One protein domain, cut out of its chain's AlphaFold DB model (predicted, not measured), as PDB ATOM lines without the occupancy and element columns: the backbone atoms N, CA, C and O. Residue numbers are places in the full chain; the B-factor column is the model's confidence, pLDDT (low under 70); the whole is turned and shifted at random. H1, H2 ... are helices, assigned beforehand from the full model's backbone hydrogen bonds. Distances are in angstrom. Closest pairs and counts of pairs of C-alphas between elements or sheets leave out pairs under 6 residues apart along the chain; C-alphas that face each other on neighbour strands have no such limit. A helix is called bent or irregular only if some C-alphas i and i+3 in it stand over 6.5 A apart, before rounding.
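Overview. This is residues 505 to 668 of the 913 residues of an uncharacterized protein of Chloroflexi bacterium (UniProt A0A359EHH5). Two helical lobes stand end to end and make an elongated body: in the first, H5 is the middle helix, with H1 and H4 running antiparallel along it, H2 crossing its beginning and the short H3 by its far half; in the second, H7 and H10 lie side by side, with H6 near H7 and the short H8 and H9 by its two ends. H1 joins the lobes, its residues 505 to 511 meeting H6 and H10, and the long loop of residues 631 to 642 lies at the far end of the second lobe. The printed part has 164 residues with ten named helices, H1 to H10 in order along the chain, and no named strand; its class is all helix. It is only just loose, close to compact, with a radius of gyration of the C-alphas of 18.6 A and spans of 55 by 33 by 27 A.

Along the chain. H1, residues 505 to 521, begins with C-alpha 505 at (54.710, -7.400, -100.254) and is 24.3 A long. It has a kink of 29 degrees near residue 512 and is only just irregular: C-alphas 511 and 514 are 6.8 A apart. H2, residues 525 to 540, is 22.2 A long, and H3 holds residues 549 to 552. H4, residues 556 to 569, is 20.4 A long and also only just irregular, with C-alphas 564 and 567 6.53 A apart. H5, residues 574 to 594, is the longest helix at 29.9 A, from C-alpha 574 at (61.296, -36.960, -92.979). H6 holds residues 598 to 607, 14.3 A, and H7 residues 614 to 623, 14.5 A. H8 holds residues 627 to 630 and H9 residues 643 to 647. H10, residues 653 to 665, is 18.2 A long and ends with C-alpha 665 at (49.940, -12.337, -111.136).

Arrangement. H5 is the hub, touching four helices. H1 and H5 touch at a shallow tilt of 26 degrees, opposite ways; their closest C-alphas, of Ser 509 and Thr 590, are 5.3 A apart. H4 and H5 form a helical hairpin, also at a shallow tilt of 26 degrees, with the closest C-alphas, of Ile 569 and Arg 577, 4.3 A apart. H1 and H4 are apart. H2 touches H5 with residues 525 to 532 alone, at a steep tilt of 49 degrees, the same way; the closest C-alphas, of Asp 525 and Ala 574, are 6.1 A apart. H3 touches H5, closest at the C-alphas of Leu 550 and Glu 588, 5.5 A. H1 touches H6 with residues 505 to 508 alone, closest at the C-alphas of Lys 505 and Val 601, 6.4 A. It touches H10 with residues 506 to 511 alone, at a steep tilt of 40 degrees; the C-alphas of Leu 507 and Trp 662 are closest, at 6.2 A. H7 and H10 touch at a shallow tilt of 11 degrees, the same way, with the closest C-alphas, of Ala 616 and Arg 656, 7.6 A apart. H6 and H7 are near each other, with 7 pairs of C-alphas within 10 A. H9 touches H7, closest at the C-alphas of Trp 615 and Ala 643, 5.6 A. H8 and H7 are close but not clearly touching, with the closest C-alphas, of Val 621 and Arg 627, 5.0 A apart. Each O i to N i+4 pair is within hydrogen-bond range in H2, H5, H6, H7, H9 and H10, against 11 of 13 in H1 and 8 of 10 in H4; H3 and H8 are too short for such a pair.

Size, cuts and confidence. The two C-alphas farthest apart, those of Arg 572 and Pro 634, are 57.5 A apart. The printed part has no cut. The link from H8 to H9, 12 residues, is long. The mean pLDDT of the printed part is 92.0, and residues 639 to 644 are under 70.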
ATOM      1  N   LYS A 505      54.794  -6.363-101.298       96.19
ATOM      2  CA  LYS A 505      54.710  -7.400-100.254       96.19
ATOM      3  C   LYS A 505      54.766  -8.803-100.858       96.19
ATOM      4  O   LYS A 505      55.471  -9.674-100.332       96.19
ATOM      5  N   ASP A 506      54.069  -9.006-101.976       96.12
ATOM      6  CA  ASP A 506      54.128 -10.241-102.763       96.12
ATOM      7  C   ASP A 506      55.549 -10.466-103.300       96.12
ATOM      8  O   ASP A 506      56.120 -11.541-103.114       96.12
ATOM      9  N   LEU A 507      56.187  -9.425-103.853       97.25
ATOM     10  CA  LEU A 507      57.572  -9.519-104.324       97.25
ATOM     11  C   LEU A 507      58.528  -9.983-103.223       97.25
ATOM     12  O   LEU A 507      59.284 -10.933-103.426       97.25
ATOM     13  N   LEU A 508      58.501  -9.335-102.055       95.88
ATOM     14  CA  LEU A 508      59.414  -9.673-100.963       95.88
ATOM     15  C   LEU A 508      59.193 -11.113-100.469       95.88
ATOM     16  O   LEU A 508      60.156 -11.829-100.193       95.88
ATOM     17  N   SER A 509      57.936 -11.564-100.429       95.38
ATOM     18  CA  SER A 509      57.586 -12.955-100.118       95.38
ATOM     19  C   SER A 509      58.182 -13.939-101.128       95.38
ATOM     20  O   SER A 509      58.786 -14.941-100.734       95.38
ATOM     21  N   ARG A 510      58.080 -13.637-102.428       95.38
ATOM     22  CA  ARG A 510      58.628 -14.472-103.508       95.38
ATOM     23  C   ARG A 510      60.152 -14.502-103.514       95.38
ATOM     24  O   ARG A 510      60.731 -15.564-103.716       95.38
ATOM     25  N   LEU A 511      60.804 -13.368-103.257       95.00
ATOM     26  CA  LEU A 511      62.264 -13.280-103.166       95.00
ATOM     27  C   LEU A 511      62.818 -14.094-101.988       95.00
ATOM     28  O   LEU A 511      63.879 -14.705-102.102       95.00
ATOM     29  N   GLN A 512      62.093 -14.143-100.867       94.44
ATOM     30  CA  GLN A 512      62.529 -14.873 -99.676       94.44
ATOM     31  C   GLN A 512      62.271 -16.387 -99.761       94.44
ATOM     32  O   GLN A 512      62.995 -17.166 -99.130       94.44
ATOM     33  N   ALA A 513      61.273 -16.828-100.535       94.38
ATOM     34  CA  ALA A 513      60.870 -18.233-100.604       94.38
ATOM     35  C   ALA A 513      62.020 -19.202-100.980       94.38
ATOM     36  O   ALA A 513      62.225 -20.158-100.225       94.38
ATOM     37  N   PRO A 514      62.851 -18.954-102.019       93.44
ATOM     38  CA  PRO A 514      64.001 -19.812-102.328       93.44
ATOM     39  C   PRO A 514      65.041 -19.877-101.201       93.44
ATOM     40  O   PRO A 514      65.652 -20.921-100.978       93.44
ATOM     41  N   SER A 515      65.237 -18.783-100.455       91.94
ATOM     42  CA  SER A 515      66.158 -18.755 -99.310       91.94
ATOM     43  C   SER A 515      65.646 -19.628 -98.159       91.94
ATOM     44  O   SER A 515      66.424 -20.364 -97.553       91.94
ATOM     45  N   ILE A 516      64.336 -19.595 -97.878       94.75
ATOM     46  CA  ILE A 516      63.694 -20.473 -96.884       94.75
ATOM     47  C   ILE A 516      63.827 -21.941 -97.305       94.75
ATOM     48  O   ILE A 516      64.233 -22.779 -96.497       94.75
ATOM     49  N   GLU A 517      63.540 -22.249 -98.572       95.06
ATOM     50  CA  GLU A 517      63.690 -23.596 -99.129       95.06
ATOM     51  C   GLU A 517      65.124 -24.110 -99.013       95.06
ATOM     52  O   GLU A 517      65.335 -25.209 -98.505       95.06
ATOM     53  N   ALA A 518      66.114 -23.318 -99.435       94.19
ATOM     54  CA  ALA A 518      67.521 -23.699 -99.384       94.19
ATOM     55  C   ALA A 518      68.000 -23.927 -97.943       94.19
ATOM     56  O   ALA A 518      68.639 -24.945 -97.667       94.19
ATOM     57  N   LYS A 519      67.637 -23.027 -97.014       95.62
ATOM     58  CA  LYS A 519      67.969 -23.155 -95.586       95.62
ATOM     59  C   LYS A 519      67.402 -24.437 -95.002       95.62
ATOM     60  O   LYS A 519      68.147 -25.199 -94.400       95.62
ATOM     61  N   ILE A 520      66.112 -24.704 -95.209       95.88
ATOM     62  CA  ILE A 520      65.469 -25.903 -94.666       95.88
ATOM     63  C   ILE A 520      65.995 -27.157 -95.359       95.88
ATOM     64  O   ILE A 520      66.206 -28.155 -94.684       95.88
ATOM     65  N   LYS A 521      66.254 -27.138 -96.672       94.38
ATOM     66  CA  LYS A 521      66.815 -28.277 -97.418       94.38
ATOM     67  C   LYS A 521      68.210 -28.679 -96.927       94.38
ATOM     68  O   LYS A 521      68.519 -29.864 -96.958       94.38
ATOM     69  N   ALA A 522      69.016 -27.725 -96.461       94.81
ATOM     70  CA  ALA A 522      70.364 -27.975 -95.951       94.81
ATOM     71  C   ALA A 522      70.410 -28.603 -94.542       94.81
ATOM     72  O   ALA A 522      71.464 -29.077 -94.130       94.81
ATOM     73  N   LEU A 523      69.296 -28.611 -93.799       95.38
ATOM     74  CA  LEU A 523      69.234 -29.184 -92.450       95.38
ATOM     75  C   LEU A 523      69.236 -30.718 -92.483       95.38
ATOM     76  O   LEU A 523      68.631 -31.317 -93.373       95.38
ATOM     77  N   ASP A 524      69.819 -31.366 -91.478       96.38
ATOM     78  CA  ASP A 524      69.628 -32.806 -91.275       96.38
ATOM     79  C   ASP A 524      68.214 -33.131 -90.747       96.38
ATOM     80  O   ASP A 524      67.455 -32.254 -90.322       96.38
ATOM     81  N   ASP A 525      67.824 -34.404 -90.817       95.12
ATOM     82  CA  ASP A 525      66.469 -34.830 -90.447       95.12
ATOM     83  C   ASP A 525      66.177 -34.676 -88.945       95.12
ATOM     84  O   ASP A 525      65.029 -34.417 -88.578       95.12
ATOM     85  N   ALA A 526      67.201 -34.773 -88.088       94.88
ATOM     86  CA  ALA A 526      67.068 -34.578 -86.643       94.88
ATOM     87  C   ALA A 526      66.749 -33.113 -86.301       94.88
ATOM     88  O   ALA A 526      65.884 -32.824 -85.473       94.88
ATOM     89  N   THR A 527      67.396 -32.173 -86.991       96.06
ATOM     90  CA  THR A 527      67.148 -30.738 -86.848       96.06
ATOM     91  C   THR A 527      65.772 -30.365 -87.394       96.06
ATOM     92  O   THR A 527      65.046 -29.606 -86.751       96.06
ATOM     93  N   VAL A 528      65.368 -30.928 -88.541       95.75
ATOM     94  CA  VAL A 528      64.010 -30.733 -89.081       95.75
ATOM     95  C   VAL A 528      62.953 -31.239 -88.103       95.75
ATOM     96  O   VAL A 528      61.973 -30.542 -87.860       95.75
ATOM     97  N   GLU A 529      63.150 -32.416 -87.507       95.06
ATOM     98  CA  GLU A 529      62.239 -32.961 -86.498       95.06
ATOM     99  C   GLU A 529      62.093 -32.043 -85.285       95.06
ATOM    100  O   GLU A 529      60.967 -31.740 -84.885       95.06
ATOM    101  N   LYS A 530      63.215 -31.550 -84.749       96.06
ATOM    102  CA  LYS A 530      63.213 -30.606 -83.629       96.06
ATOM    103  C   LYS A 530      62.430 -29.334 -83.966       96.06
ATOM    104  O   LYS A 530      61.536 -28.950 -83.214       96.06
ATOM    105  N   LEU A 531      62.701 -28.715 -85.117       95.75
ATOM    106  CA  LEU A 531      61.984 -27.514 -85.558       95.75
ATOM    107  C   LEU A 531      60.490 -27.785 -85.784       95.75
ATOM    108  O   LEU A 531      59.656 -26.950 -85.443       95.75
ATOM    109  N   CYS A 532      60.116 -28.953 -86.318       96.25
ATOM    110  CA  CYS A 532      58.712 -29.343 -86.442       96.25
ATOM    111  C   CYS A 532      58.025 -29.434 -85.072       96.25
ATOM    112  O   CYS A 532      56.908 -28.938 -84.941       96.25
ATOM    113  N   GLN A 533      58.671 -30.014 -84.055       94.75
ATOM    114  CA  GLN A 533      58.118 -30.084 -82.695       94.75
ATOM    115  C   GLN A 533      57.935 -28.691 -82.080       94.75
ATOM    116  O   GLN A 533      56.875 -28.405 -81.522       94.75
ATOM    117  N   GLU A 534      58.916 -27.802 -82.253       93.94
ATOM    118  CA  GLU A 534      58.822 -26.401 -81.821       93.94
ATOM    119  C   GLU A 534      57.655 -25.675 -82.509       93.94
ATOM    120  O   GLU A 534      56.875 -24.983 -81.851       93.94
ATOM    121  N   LYS A 535      57.473 -25.878 -83.823       95.00
ATOM    122  CA  LYS A 535      56.337 -25.316 -84.568       95.00
ATOM    123  C   LYS A 535      55.004 -25.889 -84.101       95.00
ATOM    124  O   LYS A 535      54.080 -25.119 -83.877       95.00
ATOM    125  N   ILE A 536      54.885 -27.202 -83.906       94.81
ATOM    126  CA  ILE A 536      53.645 -27.815 -83.404       94.81
ATOM    127  C   ILE A 536      53.244 -27.174 -82.071       94.81
ATOM    128  O   ILE A 536      52.117 -26.696 -81.952       94.81
ATOM    129  N   ALA A 537      54.180 -27.064 -81.122       93.31
ATOM    130  CA  ALA A 537      53.924 -26.422 -79.835       93.31
ATOM    131  C   ALA A 537      53.469 -24.960 -80.000       93.31
ATOM    132  O   ALA A 537      52.487 -24.542 -79.384       93.31
ATOM    133  N   ALA A 538      54.129 -24.200 -80.882       93.75
ATOM    134  CA  ALA A 538      53.813 -22.794 -81.115       93.75
ATOM    135  C   ALA A 538      52.423 -22.551 -81.740       93.75
ATOM    136  O   ALA A 538      51.881 -21.462 -81.550       93.75
ATOM    137  N   TYR A 539      51.860 -23.523 -82.472       94.75
ATOM    138  CA  TYR A 539      50.532 -23.427 -83.103       94.75
ATOM    139  C   TYR A 539      49.409 -24.100 -82.300       94.75
ATOM    140  O   TYR A 539      48.262 -23.670 -82.404       94.75
ATOM    141  N   GLU A 540      49.697 -25.133 -81.504       91.88
ATOM    142  CA  GLU A 540      48.692 -25.792 -80.650       91.88
ATOM    143  C   GLU A 540      48.444 -25.041 -79.341       91.88
ATOM    144  O   GLU A 540      47.355 -25.111 -78.775       91.88
ATOM    145  N   SER A 541      49.445 -24.315 -78.848       90.94
ATOM    146  CA  SER A 541      49.346 -23.483 -77.647       90.94
ATOM    147  C   SER A 541      50.024 -22.134 -77.894       90.94
ATOM    148  O   SER A 541      51.102 -21.873 -77.356       90.94
ATOM    149  N   PRO A 542      49.434 -21.278 -78.751       89.12
ATOM    150  CA  PRO A 542      50.084 -20.055 -79.186       89.12
ATOM    151  C   PRO A 542      50.261 -19.058 -78.036       89.12
ATOM    152  O   PRO A 542      49.301 -18.674 -77.368       89.12
ATOM    153  N   ASN A 543      51.499 -18.606 -77.836       89.44
ATOM    154  CA  ASN A 543      51.853 -17.555 -76.889       89.44
ATOM    155  C   ASN A 543      52.077 -16.241 -77.657       89.44
ATOM    156  O   ASN A 543      52.992 -16.186 -78.480       89.44
ATOM    157  N   PRO A 544      51.315 -15.164 -77.380       87.50
ATOM    158  CA  PRO A 544      51.463 -13.885 -78.074       87.50
ATOM    159  C   PRO A 544      52.876 -13.285 -78.076       87.50
ATOM    160  O   PRO A 544      53.201 -12.524 -78.983       87.50
ATOM    161  N   ALA A 545      53.711 -13.612 -77.084       86.31
ATOM    162  CA  ALA A 545      55.064 -13.073 -76.960       86.31
ATOM    163  C   ALA A 545      56.125 -13.843 -77.766       86.31
ATOM    164  O   ALA A 545      57.177 -13.282 -78.068       86.31
ATOM    165  N   THR A 546      55.893 -15.121 -78.080       86.31
ATOM    166  CA  THR A 546      56.938 -16.011 -78.628       86.31
ATOM    167  C   THR A 546      56.505 -16.820 -79.846       86.31
ATOM    168  O   THR A 546      57.365 -17.278 -80.599       86.31
ATOM    169  N   SER A 547      55.203 -16.999 -80.073       91.12
ATOM    170  CA  SER A 547      54.697 -17.715 -81.243       91.12
ATOM    171  C   SER A 547      54.787 -16.859 -82.512       91.12
ATOM    172  O   SER A 547      54.664 -15.632 -82.451       91.12
ATOM    173  N   PRO A 548      54.937 -17.488 -83.695       92.38
ATOM    174  CA  PRO A 548      54.808 -16.800 -84.975       92.38
ATOM    175  C   PRO A 548      53.474 -16.056 -85.068       92.38
ATOM    176  O   PRO A 548      52.438 -16.590 -84.670       92.38
ATOM    177  N   GLN A 549      53.469 -14.856 -85.655       93.25
ATOM    178  CA  GLN A 549      52.245 -14.048 -85.778       93.25
ATOM    179  C   GLN A 549      51.110 -14.801 -86.494       93.25
ATOM    180  O   GLN A 549      49.942 -14.609 -86.161       93.25
ATOM    181  N   LEU A 550      51.450 -15.687 -87.440       95.44
ATOM    182  CA  LEU A 550      50.491 -16.523 -88.164       95.44
ATOM    183  C   LEU A 550      49.728 -17.493 -87.243       95.44
ATOM    184  O   LEU A 550      48.562 -17.781 -87.496       95.44
ATOM    185  N   ALA A 551      50.327 -17.946 -86.137       94.12
ATOM    186  CA  ALA A 551      49.645 -18.801 -85.163       94.12
ATOM    187  C   ALA A 551      48.489 -18.076 -84.443       94.12
ATOM    188  O   ALA A 551      47.585 -18.715 -83.912       94.12
ATOM    189  N   LEU A 552      48.505 -16.739 -84.450       93.25
ATOM    190  CA  LEU A 552      47.486 -15.870 -83.854       93.25
ATOM    191  C   LEU A 552      46.500 -15.316 -84.899       93.25
ATOM    192  O   LEU A 552      45.627 -14.516 -84.550       93.25
ATOM    193  N   ALA A 553      46.642 -15.703 -86.172       93.50
ATOM    194  CA  ALA A 553      45.806 -15.218 -87.265       93.50
ATOM    195  C   ALA A 553      44.328 -15.554 -87.030       93.50
ATOM    196  O   ALA A 553      43.959 -16.659 -86.613       93.50
ATOM    197  N   LYS A 554      43.451 -14.589 -87.311       93.12
ATOM    198  CA  LYS A 554      41.993 -14.751 -87.184       93.12
ATOM    199  C   LYS A 554      41.332 -15.029 -88.531       93.12
ATOM    200  O   LYS A 554      40.257 -15.626 -88.563       93.12
ATOM    201  N   GLU A 555      42.004 -14.635 -89.603       93.62
ATOM    202  CA  GLU A 555      41.597 -14.686 -90.995       93.62
ATOM    203  C   GLU A 555      41.408 -16.136 -91.467       93.62
ATOM    204  O   GLU A 555      42.256 -17.007 -91.247       93.62
ATOM    205  N   LYS A 556      40.276 -16.405 -92.127       94.25
ATOM    206  CA  LYS A 556      39.873 -17.757 -92.546       94.25
ATOM    207  C   LYS A 556      40.883 -18.401 -93.499       94.25
ATOM    208  O   LYS A 556      41.194 -19.581 -93.340       94.25
ATOM    209  N   ASP A 557      41.403 -17.640 -94.455       92.88
ATOM    210  CA  ASP A 557      42.309 -18.167 -95.480       92.88
ATOM    211  C   ASP A 557      43.643 -18.601 -94.869       92.88
ATOM    212  O   ASP A 557      44.131 -19.697 -95.137       92.88
ATOM    213  N   TRP A 558      44.177 -17.803 -93.943       94.62
ATOM    214  CA  TRP A 558      45.392 -18.136 -93.204       94.62
ATOM    215  C   TRP A 558      45.204 -19.346 -92.291       94.62
ATOM    216  O   TRP A 558      46.027 -20.260 -92.317       94.62
ATOM    217  N   LYS A 559      44.082 -19.430 -91.564       93.94
ATOM    218  CA  LYS A 559      43.739 -20.635 -90.789       93.94
ATOM    219  C   LYS A 559      43.641 -21.881 -91.666       93.94
ATOM    220  O   LYS A 559      44.094 -22.951 -91.266       93.94
ATOM    221  N   THR A 560      43.081 -21.739 -92.865       94.06
ATOM    222  CA  THR A 560      42.958 -22.835 -93.833       94.06
ATOM    223  C   THR A 560      44.337 -23.298 -94.303       94.06
ATOM    224  O   THR A 560      44.629 -24.492 -94.226       94.06
ATOM    225  N   ARG A 561      45.233 -22.376 -94.674       94.00
ATOM    226  CA  ARG A 561      46.621 -22.705 -95.044       94.00
ATOM    227  C   ARG A 561      47.382 -23.398 -93.914       94.00
ATOM    228  O   ARG A 561      47.988 -24.446 -94.138       94.00
ATOM    229  N   VAL A 562      47.274 -22.892 -92.682       94.25
ATOM    230  CA  VAL A 562      47.860 -23.556 -91.505       94.25
ATOM    231  C   VAL A 562      47.296 -24.969 -91.352       94.25
ATOM    232  O   VAL A 562      48.062 -25.906 -91.144       94.25
ATOM    233  N   SER A 563      45.982 -25.163 -91.519       92.50
ATOM    234  CA  SER A 563      45.355 -26.490 -91.417       92.50
ATOM    235  C   SER A 563      45.834 -27.485 -92.482       92.50
ATOM    236  O   SER A 563      45.836 -28.687 -92.224       92.50
ATOM    237  N   TRP A 564      46.288 -27.011 -93.648       93.06
ATOM    238  CA  TRP A 564      46.895 -27.850 -94.687       93.06
ATOM    239  C   TRP A 564      48.346 -28.223 -94.368       93.06
ATOM    240  O   TRP A 564      48.779 -29.339 -94.662       93.06
ATOM    241  N   ASN A 565      49.096 -27.313 -93.744       93.94
ATOM    242  CA  ASN A 565      50.527 -27.485 -93.492       93.94
ATOM    243  C   ASN A 565      50.836 -28.181 -92.155       93.94
ATOM    244  O   ASN A 565      51.791 -28.958 -92.069       93.94
ATOM    245  N   LEU A 566      50.008 -27.979 -91.124       94.25
ATOM    246  CA  LEU A 566      50.216 -28.542 -89.786       94.25
ATOM    247  C   LEU A 566      50.208 -30.092 -89.751       94.25
ATOM    248  O   LEU A 566      51.041 -30.674 -89.053       94.25
ATOM    249  N   PRO A 567      49.352 -30.808 -90.509       95.50
ATOM    250  CA  PRO A 567      49.424 -32.267 -90.598       95.50
ATOM    251  C   PRO A 567      50.742 -32.771 -91.201       95.50
ATOM    252  O   PRO A 567      51.263 -33.799 -90.769       95.50
ATOM    253  N   ASN A 568      51.323 -32.035 -92.157       95.06
ATOM    254  CA  ASN A 568      52.567 -32.437 -92.819       95.06
ATOM    255  C   ASN A 568      53.766 -32.385 -91.863       95.06
ATOM    256  O   ASN A 568      54.600 -33.292 -91.889       95.06
ATOM    257  N   ILE A 569      53.831 -31.388 -90.971       95.31
ATOM    258  CA  ILE A 569      54.898 -31.307 -89.956       95.31
ATOM    259  C   ILE A 569      54.748 -32.348 -88.836       95.31
ATOM    260  O   ILE A 569      55.738 -32.696 -88.199       95.31
ATOM    261  N   LYS A 570      53.536 -32.888 -88.627       94.00
ATOM    262  CA  LYS A 570      53.242 -33.992 -87.692       94.00
ATOM    263  C   LYS A 570      53.492 -35.385 -88.288       94.00
ATOM    264  O   LYS A 570      53.340 -36.389 -87.593       94.00
ATOM    265  N   SER A 571      53.840 -35.468 -89.573       93.44
ATOM    266  CA  SER A 571      54.087 -36.740 -90.256       93.44
ATOM    267  C   SER A 571      55.313 -37.465 -89.691       93.44
ATOM    268  O   SER A 571      56.267 -36.845 -89.231       93.44
ATOM    269  N   ARG A 572      55.325 -38.800 -89.785       87.62
ATOM    270  CA  ARG A 572      56.501 -39.623 -89.444       87.62
ATOM    271  C   ARG A 572      57.585 -39.595 -90.531       87.62
ATOM    272  O   ARG A 572      58.730 -39.926 -90.255       87.62
ATOM    273  N   GLY A 573      57.237 -39.226 -91.768       92.50
ATOM    274  CA  GLY A 573      58.172 -39.213 -92.895       92.50
ATOM    275  C   GLY A 573      59.027 -37.946 -92.935       92.50
ATOM    276  O   GLY A 573      58.486 -36.843 -93.012       92.50
ATOM    277  N   ALA A 574      60.356 -38.089 -92.962       90.56
ATOM    278  CA  ALA A 574      61.296 -36.960 -92.979       90.56
ATOM    279  C   ALA A 574      61.079 -35.999 -94.166       90.56
ATOM    280  O   ALA A 574      61.028 -34.783 -93.981       90.56
ATOM    281  N   SER A 575      60.852 -36.536 -95.370       93.38
ATOM    282  CA  SER A 575      60.546 -35.733 -96.566       93.38
ATOM    283  C   SER A 575      59.248 -34.924 -96.414       93.38
ATOM    284  O   SER A 575      59.215 -33.732 -96.725       93.38
ATOM    285  N   THR A 576      58.191 -35.534 -95.867       94.44
ATOM    286  CA  THR A 576      56.901 -34.865 -95.631       94.44
ATOM    287  C   THR A 576      57.014 -33.779 -94.566       94.44
ATOM    288  O   THR A 576      56.498 -32.682 -94.781       94.44
ATOM    289  N   ARG A 577      57.733 -34.043 -93.463       95.44
ATOM    290  CA  ARG A 577      58.011 -33.036 -92.426       95.44
ATOM    291  C   ARG A 577      58.739 -31.835 -92.999       95.44
ATOM    292  O   ARG A 577      58.323 -30.706 -92.769       95.44
ATOM    293  N   ARG A 578      59.773 -32.083 -93.805       96.19
ATOM    294  CA  ARG A 578      60.548 -31.034 -94.468       96.19
ATOM    295  C   ARG A 578      59.671 -30.176 -95.375       96.19
ATOM    296  O   ARG A 578      59.693 -28.961 -95.235       96.19
ATOM    297  N   ARG A 579      58.840 -30.792 -96.227       95.00
ATOM    298  CA  ARG A 579      57.870 -30.066 -97.065       95.00
ATOM    299  C   ARG A 579      56.901 -29.238 -96.217       95.00
ATOM    300  O   ARG A 579      56.715 -28.061 -96.500       95.00
ATOM    301  N   GLY A 580      56.312 -29.831 -95.177       95.75
ATOM    302  CA  GLY A 580      55.396 -29.127 -94.276       95.75
ATOM    303  C   GLY A 580      56.053 -27.938 -93.575       95.75
ATOM    304  O   GLY A 580      55.455 -26.869 -93.496       95.75
ATOM    305  N   LEU A 581      57.294 -28.104 -93.109       96.56
ATOM    306  CA  LEU A 581      58.062 -27.059 -92.435       96.56
ATOM    307  C   LEU A 581      58.420 -25.929 -93.403       96.56
ATOM    308  O   LEU A 581      58.328 -24.762 -93.031       96.56
ATOM    309  N   THR A 582      58.791 -26.265 -94.640       97.06
ATOM    310  CA  THR A 582      59.061 -25.295 -95.705       97.06
ATOM    311  C   THR A 582      57.831 -24.458 -96.032       97.06
ATOM    312  O   THR A 582      57.922 -23.234 -95.969       97.06
ATOM    313  N   GLU A 583      56.691 -25.083 -96.328       96.75
ATOM    314  CA  GLU A 583      55.467 -24.351 -96.676       96.75
ATOM    315  C   GLU A 583      54.941 -23.525 -95.494       96.75
ATOM    316  O   GLU A 583      54.628 -22.352 -95.666       96.75
ATOM    317  N   LEU A 584      54.962 -24.064 -94.267       96.69
ATOM    318  CA  LEU A 584      54.560 -23.296 -93.083       96.69
ATOM    319  C   LEU A 584      55.486 -22.098 -92.824       96.69
ATOM    320  O   LEU A 584      55.011 -21.022 -92.479       96.69
ATOM    321  N   SER A 585      56.800 -22.252 -93.020       96.81
ATOM    322  CA  SER A 585      57.757 -21.148 -92.844       96.81
ATOM    323  C   SER A 585      57.592 -20.057 -93.908       96.81
ATOM    324  O   SER A 585      57.768 -18.876 -93.608       96.81
ATOM    325  N   LYS A 586      57.239 -20.428 -95.148       96.38
ATOM    326  CA  LYS A 586      56.866 -19.459 -96.188       96.38
ATOM    327  C   LYS A 586      55.592 -18.714 -95.801       96.38
ATOM    328  O   LYS A 586      55.585 -17.490 -95.852       96.38
ATOM    329  N   ASP A 587      54.558 -19.433 -95.359       96.06
ATOM    330  CA  ASP A 587      53.290 -18.842 -94.919       96.06
ATOM    331  C   ASP A 587      53.502 -17.855 -93.766       96.06
ATOM    332  O   ASP A 587      52.951 -16.757 -93.788       96.06
ATOM    333  N   GLU A 588      54.330 -18.214 -92.781       95.75
ATOM    334  CA  GLU A 588      54.691 -17.339 -91.663       95.75
ATOM    335  C   GLU A 588      55.351 -16.046 -92.131       95.75
ATOM    336  O   GLU A 588      54.998 -14.965 -91.654       95.75
ATOM    337  N   PHE A 589      56.299 -16.155 -93.065       95.62
ATOM    338  CA  PHE A 589      56.980 -14.997 -93.623       95.62
ATOM    339  C   PHE A 589      56.012 -14.117 -94.416       95.62
ATOM    340  O   PHE A 589      55.938 -12.915 -94.165       95.62
ATOM    341  N   THR A 590      55.221 -14.703 -95.320       95.81
ATOM    342  CA  THR A 590      54.227 -13.965 -96.110       95.81
ATOM    343  C   THR A 590      53.195 -13.284 -95.218       95.81
ATOM    344  O   THR A 590      52.862 -12.127 -95.457       95.81
ATOM    345  N   TYR A 591      52.729 -13.943 -94.153       95.38
ATOM    346  CA  TYR A 591      51.813 -13.334 -93.189       95.38
ATOM    347  C   TYR A 591      52.457 -12.144 -92.464       95.38
ATOM    348  O   TYR A 591      51.858 -11.073 -92.380       95.38
ATOM    349  N   ALA A 592      53.700 -12.292 -91.991       94.25
ATOM    350  CA  ALA A 592      54.425 -11.215 -91.320       94.25
ATOM    351  C   ALA A 592      54.684 -10.010 -92.246       94.25
ATOM    352  O   ALA A 592      54.523  -8.865 -91.822       94.25
ATOM    353  N   ILE A 593      55.046 -10.247 -93.513       94.94
ATOM    354  CA  ILE A 593      55.224  -9.186 -94.517       94.94
ATOM    355  C   ILE A 593      53.887  -8.542 -94.896       94.94
ATOM    356  O   ILE A 593      53.811  -7.319 -94.987       94.94
ATOM    357  N   GLY A 594      52.819  -9.329 -95.047       92.31
ATOM    358  CA  GLY A 594      51.478  -8.834 -95.373       92.31
ATOM    359  C   GLY A 594      50.970  -7.770 -94.391       92.31
ATOM    360  O   GLY A 594      50.307  -6.814 -94.802       92.31
ATOM    361  N   ARG A 595      51.351  -7.895 -93.111       91.69
ATOM    362  CA  ARG A 595      50.989  -6.967 -92.025       91.69
ATOM    363  C   ARG A 595      51.831  -5.692 -91.950       91.69
ATOM    364  O   ARG A 595      51.460  -4.793 -91.201       91.69
ATOM    365  N   LYS A 596      52.940  -5.596 -92.687       94.06
ATOM    366  CA  LYS A 596      53.721  -4.354 -92.778       94.06
ATOM    367  C   LYS A 596      52.982  -3.316 -93.617       94.06
ATOM    368  O   LYS A 596      52.205  -3.664 -94.509       94.06
ATOM    369  N   SER A 597      53.233  -2.039 -93.365       92.31
ATOM    370  CA  SER A 597      52.830  -0.979 -94.290       92.31
ATOM    371  C   SER A 597      53.585  -1.113 -95.616       92.31
ATOM    372  O   SER A 597      54.688  -1.664 -95.676       92.31
ATOM    373  N   THR A 598      53.004  -0.597 -96.700       91.69
ATOM    374  CA  THR A 598      53.682  -0.553 -98.003       91.69
ATOM    375  C   THR A 598      55.018   0.185 -97.884       91.69
ATOM    376  O   THR A 598      56.031  -0.322 -98.353       91.69
ATOM    377  N   GLN A 599      55.057   1.315 -97.169       92.12
ATOM    378  CA  GLN A 599      56.272   2.108 -96.966       92.12
ATOM    379  C   GLN A 599      57.393   1.324 -96.264       92.12
ATOM    380  O   GLN A 599      58.538   1.384 -96.708       92.12
ATOM    381  N   GLU A 600      57.082   0.539 -95.226       95.50
ATOM    382  CA  GLU A 600      58.077  -0.330 -94.578       95.50
ATOM    383  C   GLU A 600      58.662  -1.360 -95.551       95.50
ATOM    384  O   GLU A 600      59.869  -1.596 -95.549       95.50
ATOM    385  N   VAL A 601      57.828  -1.973 -96.398       96.62
ATOM    386  CA  VAL A 601      58.293  -2.971 -97.374       96.62
ATOM    387  C   VAL A 601      59.136  -2.334 -98.474       96.62
ATOM    388  O   VAL A 601      60.175  -2.885 -98.835       96.62
ATOM    389  N   LEU A 602      58.748  -1.156 -98.965       96.00
ATOM    390  CA  LEU A 602      59.569  -0.401 -99.910       96.00
ATOM    391  C   LEU A 602      60.918  -0.017 -99.289       96.00
ATOM    392  O   LEU A 602      61.939  -0.150 -99.956       96.00
ATOM    393  N   GLY A 603      60.948   0.363 -98.007       96.62
ATOM    394  CA  GLY A 603      62.188   0.615 -97.266       96.62
ATOM    395  C   GLY A 603      63.094  -0.617 -97.172       96.62
ATOM    396  O   GLY A 603      64.306  -0.507 -97.364       96.62
ATOM    397  N   ILE A 604      62.518  -1.808 -96.962       96.25
ATOM    398  CA  ILE A 604      63.269  -3.073 -97.003       96.25
ATOM    399  C   ILE A 604      63.861  -3.292 -98.398       96.25
ATOM    400  O   ILE A 604      65.066  -3.516 -98.498       96.25
ATOM    401  N   LEU A 605      63.059  -3.185 -99.464       96.50
ATOM    402  CA  LEU A 605      63.536  -3.354-100.845       96.50
ATOM    403  C   LEU A 605      64.667  -2.371-101.178       96.50
ATOM    404  O   LEU A 605      65.664  -2.765-101.780       96.50
ATOM    405  N   LEU A 606      64.551  -1.123-100.725       95.88
ATOM    406  CA  LEU A 606      65.569  -0.092-100.915       95.88
ATOM    407  C   LEU A 606      66.876  -0.430-100.186       95.88
ATOM    408  O   LEU A 606      67.955  -0.287-100.757       95.88
ATOM    409  N   SER A 607      66.793  -0.961 -98.961       96.12
ATOM    410  CA  SER A 607      67.975  -1.377 -98.189       96.12
ATOM    411  C   SER A 607      68.765  -2.514 -98.845       96.12
ATOM    412  O   SER A 607      69.971  -2.637 -98.626       96.12
ATOM    413  N   VAL A 608      68.109  -3.323 -99.686       94.12
ATOM    414  CA  VAL A 608      68.735  -4.426-100.427       94.12
ATOM    415  C   VAL A 608      68.944  -4.114-101.913       94.12
ATOM    416  O   VAL A 608      69.306  -5.015-102.663       94.12
ATOM    417  N   ARG A 609      68.795  -2.851-102.347       93.94
ATOM    418  CA  ARG A 609      68.978  -2.409-103.747       93.94
ATOM    419  C   ARG A 609      70.232  -2.992-104.398       93.94
ATOM    420  O   ARG A 609      70.165  -3.526-105.498       93.94
ATOM    421  N   ASN A 610      71.366  -2.929-103.698       94.00
ATOM    422  CA  ASN A 610      72.671  -3.363-104.212       94.00
ATOM    423  C   ASN A 610      72.803  -4.892-104.378       94.00
ATOM    424  O   ASN A 610      73.842  -5.361-104.830       94.00
ATOM    425  N   GLN A 611      71.789  -5.672-103.990       92.69
ATOM    426  CA  GLN A 611      71.726  -7.120-104.219       92.69
ATOM    427  C   GLN A 611      71.055  -7.477-105.553       92.69
ATOM    428  O   GLN A 611      71.065  -8.645-105.938       92.69
ATOM    429  N   PHE A 612      70.465  -6.505-106.256       92.81
ATOM    430  CA  PHE A 612      69.816  -6.725-107.545       92.81
ATOM    431  C   PHE A 612      70.686  -6.224-108.700       92.81
ATOM    432  O   PHE A 612      71.278  -5.151-108.586       92.81
ATOM    433  N   PRO A 613      70.715  -6.942-109.838       91.81
ATOM    434  CA  PRO A 613      71.222  -6.370-111.077       91.81
ATOM    435  C   PRO A 613      70.318  -5.214-111.532       91.81
ATOM    436  O   PRO A 613      69.115  -5.192-111.239       91.81
ATOM    437  N   ASP A 614      70.880  -4.274-112.293       88.25
ATOM    438  CA  ASP A 614      70.193  -3.045-112.711       88.25
ATOM    439  C   ASP A 614      68.860  -3.322-113.417       88.25
ATOM    440  O   ASP A 614      67.863  -2.636-113.178       88.25
ATOM    441  N   TRP A 615      68.811  -4.359-114.258       89.25
ATOM    442  CA  TRP A 615      67.599  -4.734-114.982       89.25
ATOM    443  C   TRP A 615      66.459  -5.152-114.042       89.25
ATOM    444  O   TRP A 615      65.300  -4.798-114.271       89.25
ATOM    445  N   ALA A 616      66.780  -5.875-112.965       92.44
ATOM    446  CA  ALA A 616      65.808  -6.346-111.987       92.44
ATOM    447  C   ALA A 616      65.320  -5.180-111.131       92.44
ATOM    448  O   ALA A 616      64.113  -5.011-110.955       92.44
ATOM    449  N   TRP A 617      66.244  -4.330-110.671       93.62
ATOM    450  CA  TRP A 617      65.898  -3.132-109.912       93.62
ATOM    451  C   TRP A 617      64.974  -2.204-110.707       93.62
ATOM    452  O   TRP A 617      63.955  -1.756-110.183       93.62
ATOM    453  N   ARG A 618      65.247  -1.995-112.001       91.31
ATOM    454  CA  ARG A 618      64.365  -1.223-112.890       91.31
ATOM    455  C   ARG A 618      62.947  -1.799-112.954       91.31
ATOM    456  O   ARG A 618      61.996  -1.026-112.902       91.31
ATOM    457  N   GLN A 619      62.773  -3.126-113.006       92.12
ATOM    458  CA  GLN A 619      61.433  -3.739-112.963       92.12
ATOM    459  C   GLN A 619      60.721  -3.506-111.622       92.12
ATOM    460  O   GLN A 619      59.524  -3.224-111.610       92.12
ATOM    461  N   ILE A 620      61.449  -3.580-110.504       95.75
ATOM    462  CA  ILE A 620      60.903  -3.305-109.165       95.75
ATOM    463  C   ILE A 620      60.436  -1.850-109.077       95.75
ATOM    464  O   ILE A 620      59.293  -1.582-108.703       95.75
ATOM    465  N   VAL A 621      61.286  -0.905-109.483       95.31
ATOM    466  CA  VAL A 621      60.959   0.528-109.525       95.31
ATOM    467  C   VAL A 621      59.764   0.784-110.447       95.31
ATOM    468  O   VAL A 621      58.833   1.489-110.066       95.31
ATOM    469  N   LYS A 622      59.728   0.152-111.626       93.94
ATOM    470  CA  LYS A 622      58.646   0.290-112.613       93.94
ATOM    471  C   LYS A 622      57.277  -0.175-112.113       93.94
ATOM    472  O   LYS A 622      56.269   0.254-112.669       93.94
ATOM    473  N   LEU A 623      57.199  -1.057-111.126       95.75
ATOM    474  CA  LEU A 623      55.928  -1.627-110.666       95.75
ATOM    475  C   LEU A 623      55.560  -1.210-109.238       95.75
ATOM    476  O   LEU A 623      54.487  -1.568-108.766       95.75
ATOM    477  N   THR A 624      56.383  -0.406-108.564       96.31
ATOM    478  CA  THR A 624      56.149   0.005-107.171       96.31
ATOM    479  C   THR A 624      56.204   1.527-106.996       96.31
ATOM    480  O   THR A 624      56.697   2.241-107.872       96.31
ATOM    481  N   PRO A 625      55.723   2.077-105.867       95.19
ATOM    482  CA  PRO A 625      55.842   3.510-105.581       95.19
ATOM    483  C   PRO A 625      57.283   4.050-105.518       95.19
ATOM    484  O   PRO A 625      57.466   5.261-105.608       95.19
ATOM    485  N   LEU A 626      58.311   3.186-105.464       96.00
ATOM    486  CA  LEU A 626      59.723   3.600-105.541       96.00
ATOM    487  C   LEU A 626      60.033   4.456-106.773       96.00
ATOM    488  O   LEU A 626      60.965   5.253-106.734       96.00
ATOM    489  N   ARG A 627      59.232   4.364-107.844       95.38
ATOM    490  CA  ARG A 627      59.354   5.233-109.024       95.38
ATOM    491  C   ARG A 627      59.458   6.723-108.690       95.38
ATOM    492  O   ARG A 627      60.193   7.437-109.365       95.38
ATOM    493  N   VAL A 628      58.745   7.188-107.658       95.19
ATOM    494  CA  VAL A 628      58.682   8.612-107.292       95.19
ATOM    495  C   VAL A 628      60.081   9.156-106.987       95.19
ATOM    496  O   VAL A 628      60.435  10.245-107.453       95.19
ATOM    497  N   THR A 629      60.903   8.372-106.287       93.50
ATOM    498  CA  THR A 629      62.248   8.764-105.850       93.50
ATOM    499  C   THR A 629      63.364   8.178-106.716       93.50
ATOM    500  O   THR A 629      64.344   8.873-106.966       93.50
ATOM    501  N   GLU A 630      63.206   6.949-107.221       94.19
ATOM    502  CA  GLU A 630      64.282   6.190-107.878       94.19
ATOM    503  C   GLU A 630      64.383   6.404-109.396       94.19
ATOM    504  O   GLU A 630      65.399   6.054-109.996       94.19
ATOM    505  N   VAL A 631      63.355   6.955-110.058       94.12
ATOM    506  CA  VAL A 631      63.427   7.207-111.506       94.12
ATOM    507  C   VAL A 631      64.273   8.444-111.799       94.12
ATOM    508  O   VAL A 631      63.905   9.570-111.448       94.12
ATOM    509  N   THR A 632      65.378   8.208-112.509       90.88
ATOM    510  CA  THR A 632      66.342   9.218-112.973       90.88
ATOM    511  C   THR A 632      66.584   9.182-114.490       90.88
ATOM    512  O   THR A 632      67.402   9.949-114.987       90.88
ATOM    513  N   ASP A 633      65.888   8.314-115.233       86.81
ATOM    514  CA  ASP A 633      66.087   8.062-116.669       86.81
ATOM    515  C   ASP A 633      64.744   8.153-117.427       86.81
ATOM    516  O   ASP A 633      63.788   7.485-117.025       86.81
ATOM    517  N   PRO A 634      64.625   8.944-118.514       85.75
ATOM    518  CA  PRO A 634      63.419   8.996-119.347       85.75
ATOM    519  C   PRO A 634      62.967   7.647-119.917       85.75
ATOM    520  O   PRO A 634      61.771   7.451-120.111       85.75
ATOM    521  N   ASN A 635      63.883   6.699-120.119       84.88
ATOM    522  CA  ASN A 635      63.580   5.359-120.630       84.88
ATOM    523  C   ASN A 635      63.297   4.345-119.506       84.88
ATOM    524  O   ASN A 635      63.518   3.149-119.673       84.88
ATOM    525  N   TRP A 636      62.830   4.795-118.338       88.12
ATOM    526  CA  TRP A 636      62.604   3.943-117.162       88.12
ATOM    527  C   TRP A 636      61.592   2.803-117.371       88.12
ATOM    528  O   TRP A 636      61.613   1.828-116.617       88.12
ATOM    529  N   GLU A 637      60.706   2.899-118.368       83.31
ATOM    530  CA  GLU A 637      59.760   1.824-118.694       83.31
ATOM    531  C   GLU A 637      60.341   0.744-119.607       83.31
ATOM    532  O   GLU A 637      59.827  -0.384-119.601       83.31
ATOM    533  N   ASP A 638      61.389   1.069-120.357       75.81
ATOM    534  CA  ASP A 638      61.960   0.222-121.395       75.81
ATOM    535  C   ASP A 638      63.312  -0.358-120.972       75.81
ATOM    536  O   ASP A 638      63.987   0.107-120.050       75.81
ATOM    537  N   TRP A 639      63.702  -1.442-121.636       66.25
ATOM    538  CA  TRP A 639      64.991  -2.082-121.407       66.25
ATOM    539  C   TRP A 639      66.053  -1.348-122.223       66.25
ATOM    540  O   TRP A 639      65.851  -1.073-123.407       66.25
ATOM    541  N   THR A 640      67.211  -1.064-121.629       58.91
ATOM    542  CA  THR A 640      68.380  -0.681-122.426       58.91
ATOM    543  C   THR A 640      68.831  -1.884-123.264       58.91
ATOM    544  O   THR A 640      68.633  -3.035-122.870       58.91
ATOM    545  N   SER A 641      69.456  -1.632-124.422       57.16
ATOM    546  CA  SER A 641      69.987  -2.674-125.325       57.16
ATOM    547  C   SER A 641      70.903  -3.689-124.629       57.16
ATOM    548  O   SER A 641      70.993  -4.831-125.073       57.16
ATOM    549  N   ASP A 642      71.531  -3.288-123.524       58.66
ATOM    550  CA  ASP A 642      72.564  -4.062-122.833       58.66
ATOM    551  C   ASP A 642      71.978  -4.865-121.651       58.66
ATOM    552  O   ASP A 642      72.497  -5.920-121.297       58.66
ATOM    553  N   ALA A 643      70.841  -4.427-121.092       63.16
ATOM    554  CA  ALA A 643      70.151  -5.086-119.977       63.16
ATOM    555  C   ALA A 643      69.319  -6.305-120.413       63.16
ATOM    556  O   ALA A 643      69.066  -7.222-119.628       63.16
ATOM    557  N   GLN A 644      68.861  -6.325-121.669       67.50
ATOM    558  CA  GLN A 644      68.025  -7.411-122.173       67.50
ATOM    559  C   GLN A 644      68.799  -8.744-122.253       67.50
ATOM    560  O   GLN A 644      68.293  -9.719-121.695       67.50
ATOM    561  N   PRO A 645      70.019  -8.829-122.827       74.88
ATOM    562  CA  PRO A 645      70.811 -10.065-122.823       74.88
ATOM    563  C   PRO A 645      71.161 -10.578-121.418       74.88
ATOM    564  O   PRO A 645      71.042 -11.776-121.170       74.88
ATOM    565  N   GLU A 646      71.527  -9.690-120.484       79.19
ATOM    566  CA  GLU A 646      71.857 -10.053-119.094       79.19
ATOM    567  C   GLU A 646      70.669 -10.706-118.372       79.19
ATOM    568  O   GLU A 646      70.828 -11.689-117.646       79.19
ATOM    569  N   SER A 647      69.450 -10.219-118.618       79.00
ATOM    570  CA  SER A 647      68.244 -10.798-118.017       79.00
ATOM    571  C   SER A 647      67.988 -12.247-118.449       79.00
ATOM    572  O   SER A 647      67.430 -13.035-117.682       79.00
ATOM    573  N   TYR A 648      68.431 -12.627-119.652       84.38
ATOM    574  CA  TYR A 648      68.326 -13.990-120.178       84.38
ATOM    575  C   TYR A 648      69.545 -14.864-119.852       84.38
ATOM    576  O   TYR A 648      69.580 -16.017-120.288       84.38
ATOM    577  N   SER A 649      70.517 -14.365-119.079       86.94
ATOM    578  CA  SER A 649      71.641 -15.182-118.618       86.94
ATOM    579  C   SER A 649      71.169 -16.314-117.697       86.94
ATOM    580  O   SER A 649      70.090 -16.265-117.090       86.94
ATOM    581  N   GLN A 650      71.988 -17.360-117.581       84.62
ATOM    582  CA  GLN A 650      71.680 -18.497-116.718       84.62
ATOM    583  C   GLN A 650      71.631 -18.080-115.239       84.62
ATOM    584  O   GLN A 650      70.771 -18.553-114.494       84.62
ATOM    585  N   GLU A 651      72.502 -17.157-114.832       85.50
ATOM    586  CA  GLU A 651      72.588 -16.598-113.480       85.50
ATOM    587  C   GLU A 651      71.328 -15.798-113.117       85.50
ATOM    588  O   GLU A 651      70.835 -15.884-111.991       85.50
ATOM    589  N   SER A 652      70.747 -15.084-114.086       89.81
ATOM    590  CA  SER A 652      69.525 -14.290-113.913       89.81
ATOM    591  C   SER A 652      68.239 -15.125-113.899       89.81
ATOM    592  O   SER A 652      67.177 -14.608-113.542       89.81
ATOM    593  N   ASN A 653      68.288 -16.412-114.271       90.06
ATOM    594  CA  ASN A 653      67.089 -17.202-114.563       90.06
ATOM    595  C   ASN A 653      66.100 -17.280-113.386       90.06
ATOM    596  O   ASN A 653      64.909 -17.037-113.574       90.06
ATOM    597  N   THR A 654      66.577 -17.568-112.172       90.06
ATOM    598  CA  THR A 654      65.715 -17.677-110.981       90.06
ATOM    599  C   THR A 654      65.039 -16.346-110.653       90.06
ATOM    600  O   THR A 654      63.824 -16.297-110.466       90.06
ATOM    601  N   LEU A 655      65.806 -15.252-110.636       93.25
ATOM    602  CA  LEU A 655      65.282 -13.915-110.350       93.25
ATOM    603  C   LEU A 655      64.293 -13.455-111.430       93.25
ATOM    604  O   LEU A 655      63.241 -12.901-111.115       93.25
ATOM    605  N   ARG A 656      64.588 -13.737-112.702       93.19
ATOM    606  CA  ARG A 656      63.703 -13.422-113.828       93.19
ATOM    607  C   ARG A 656      62.372 -14.160-113.725       93.19
ATOM    608  O   ARG A 656      61.336 -13.549-113.969       93.19
ATOM    609  N   LEU A 657      62.380 -15.445-113.360       93.88
ATOM    610  CA  LEU A 657      61.146 -16.209-113.149       93.88
ATOM    611  C   LEU A 657      60.303 -15.599-112.025       93.88
ATOM    612  O   LEU A 657      59.113 -15.374-112.232       93.88
ATOM    613  N   ILE A 658      60.926 -15.236-110.897       95.44
ATOM    614  CA  ILE A 658      60.244 -14.572-109.776       95.44
ATOM    615  C   ILE A 658      59.598 -13.255-110.216       95.44
ATOM    616  O   ILE A 658      58.418 -13.034-109.947       95.44
ATOM    617  N   LEU A 659      60.340 -12.389-110.912       94.88
ATOM    618  CA  LEU A 659      59.833 -11.083-111.346       94.88
ATOM    619  C   LEU A 659      58.748 -11.198-112.424       94.88
ATOM    620  O   LEU A 659      57.780 -10.437-112.399       94.88
ATOM    621  N   ASN A 660      58.866 -12.157-113.345       93.69
ATOM    622  CA  ASN A 660      57.842 -12.416-114.357       93.69
ATOM    623  C   ASN A 660      56.546 -12.943-113.732       93.69
ATOM    624  O   ASN A 660      55.456 -12.508-114.107       93.69
ATOM    625  N   GLU A 661      56.655 -13.864-112.775       95.12
ATOM    626  CA  GLU A 661      55.502 -14.401-112.059       95.12
ATOM    627  C   GLU A 661      54.838 -13.320-111.194       95.12
ATOM    628  O   GLU A 661      53.628 -13.124-111.275       95.12
ATOM    629  N   TRP A 662      55.631 -12.543-110.448       96.44
ATOM    630  CA  TRP A 662      55.151 -11.389-109.686       96.44
ATOM    631  C   TRP A 662      54.378 -10.415-110.580       96.44
ATOM    632  O   TRP A 662      53.217 -10.112-110.315       96.44
ATOM    633  N   ARG A 663      54.970  -9.992-111.701       94.12
ATOM    634  CA  ARG A 663      54.321  -9.074-112.642       94.12
ATOM    635  C   ARG A 663      53.025  -9.645-113.220       94.12
ATOM    636  O   ARG A 663      52.023  -8.938-113.268       94.12
ATOM    637  N   SER A 664      53.045 -10.891-113.693       93.19
ATOM    638  CA  SER A 664      51.881 -11.501-114.354       93.19
ATOM    639  C   SER A 664      50.706 -11.692-113.393       93.19
ATOM    640  O   SER A 664      49.584 -11.322-113.743       93.19
ATOM    641  N   ASN A 665      50.967 -12.143-112.164       93.88
ATOM    642  CA  ASN A 665      49.940 -12.337-111.136       93.88
ATOM    643  C   ASN A 665      49.334 -11.024-110.622       93.88
ATOM    644  O   ASN A 665      48.224 -11.025-110.103       93.88
ATOM    645  N   ASN A 666      50.033  -9.901-110.797       94.12
ATOM    646  CA  ASN A 666      49.594  -8.591-110.322       94.12
ATOM    647  C   ASN A 666      48.980  -7.704-111.420       94.12
ATOM    648  O   ASN A 666      48.650  -6.549-111.165       94.12
ATOM    649  N   THR A 667      48.792  -8.224-112.638       92.06
ATOM    650  CA  THR A 667      48.402  -7.424-113.816       92.06
ATOM    651  C   THR A 667      47.179  -6.528-113.574       92.06
ATOM    652  O   THR A 667      47.165  -5.392-114.045       92.06
ATOM    653  N   THR A 668      46.173  -7.013-112.842       91.94
ATOM    654  CA  THR A 668      44.901  -6.310-112.583       91.94
ATOM    655  C   THR A 668      44.695  -5.908-111.118       91.94
ATOM    656  O   THR A 668      43.695  -5.259-110.816       91.94
TER     657      THR A 668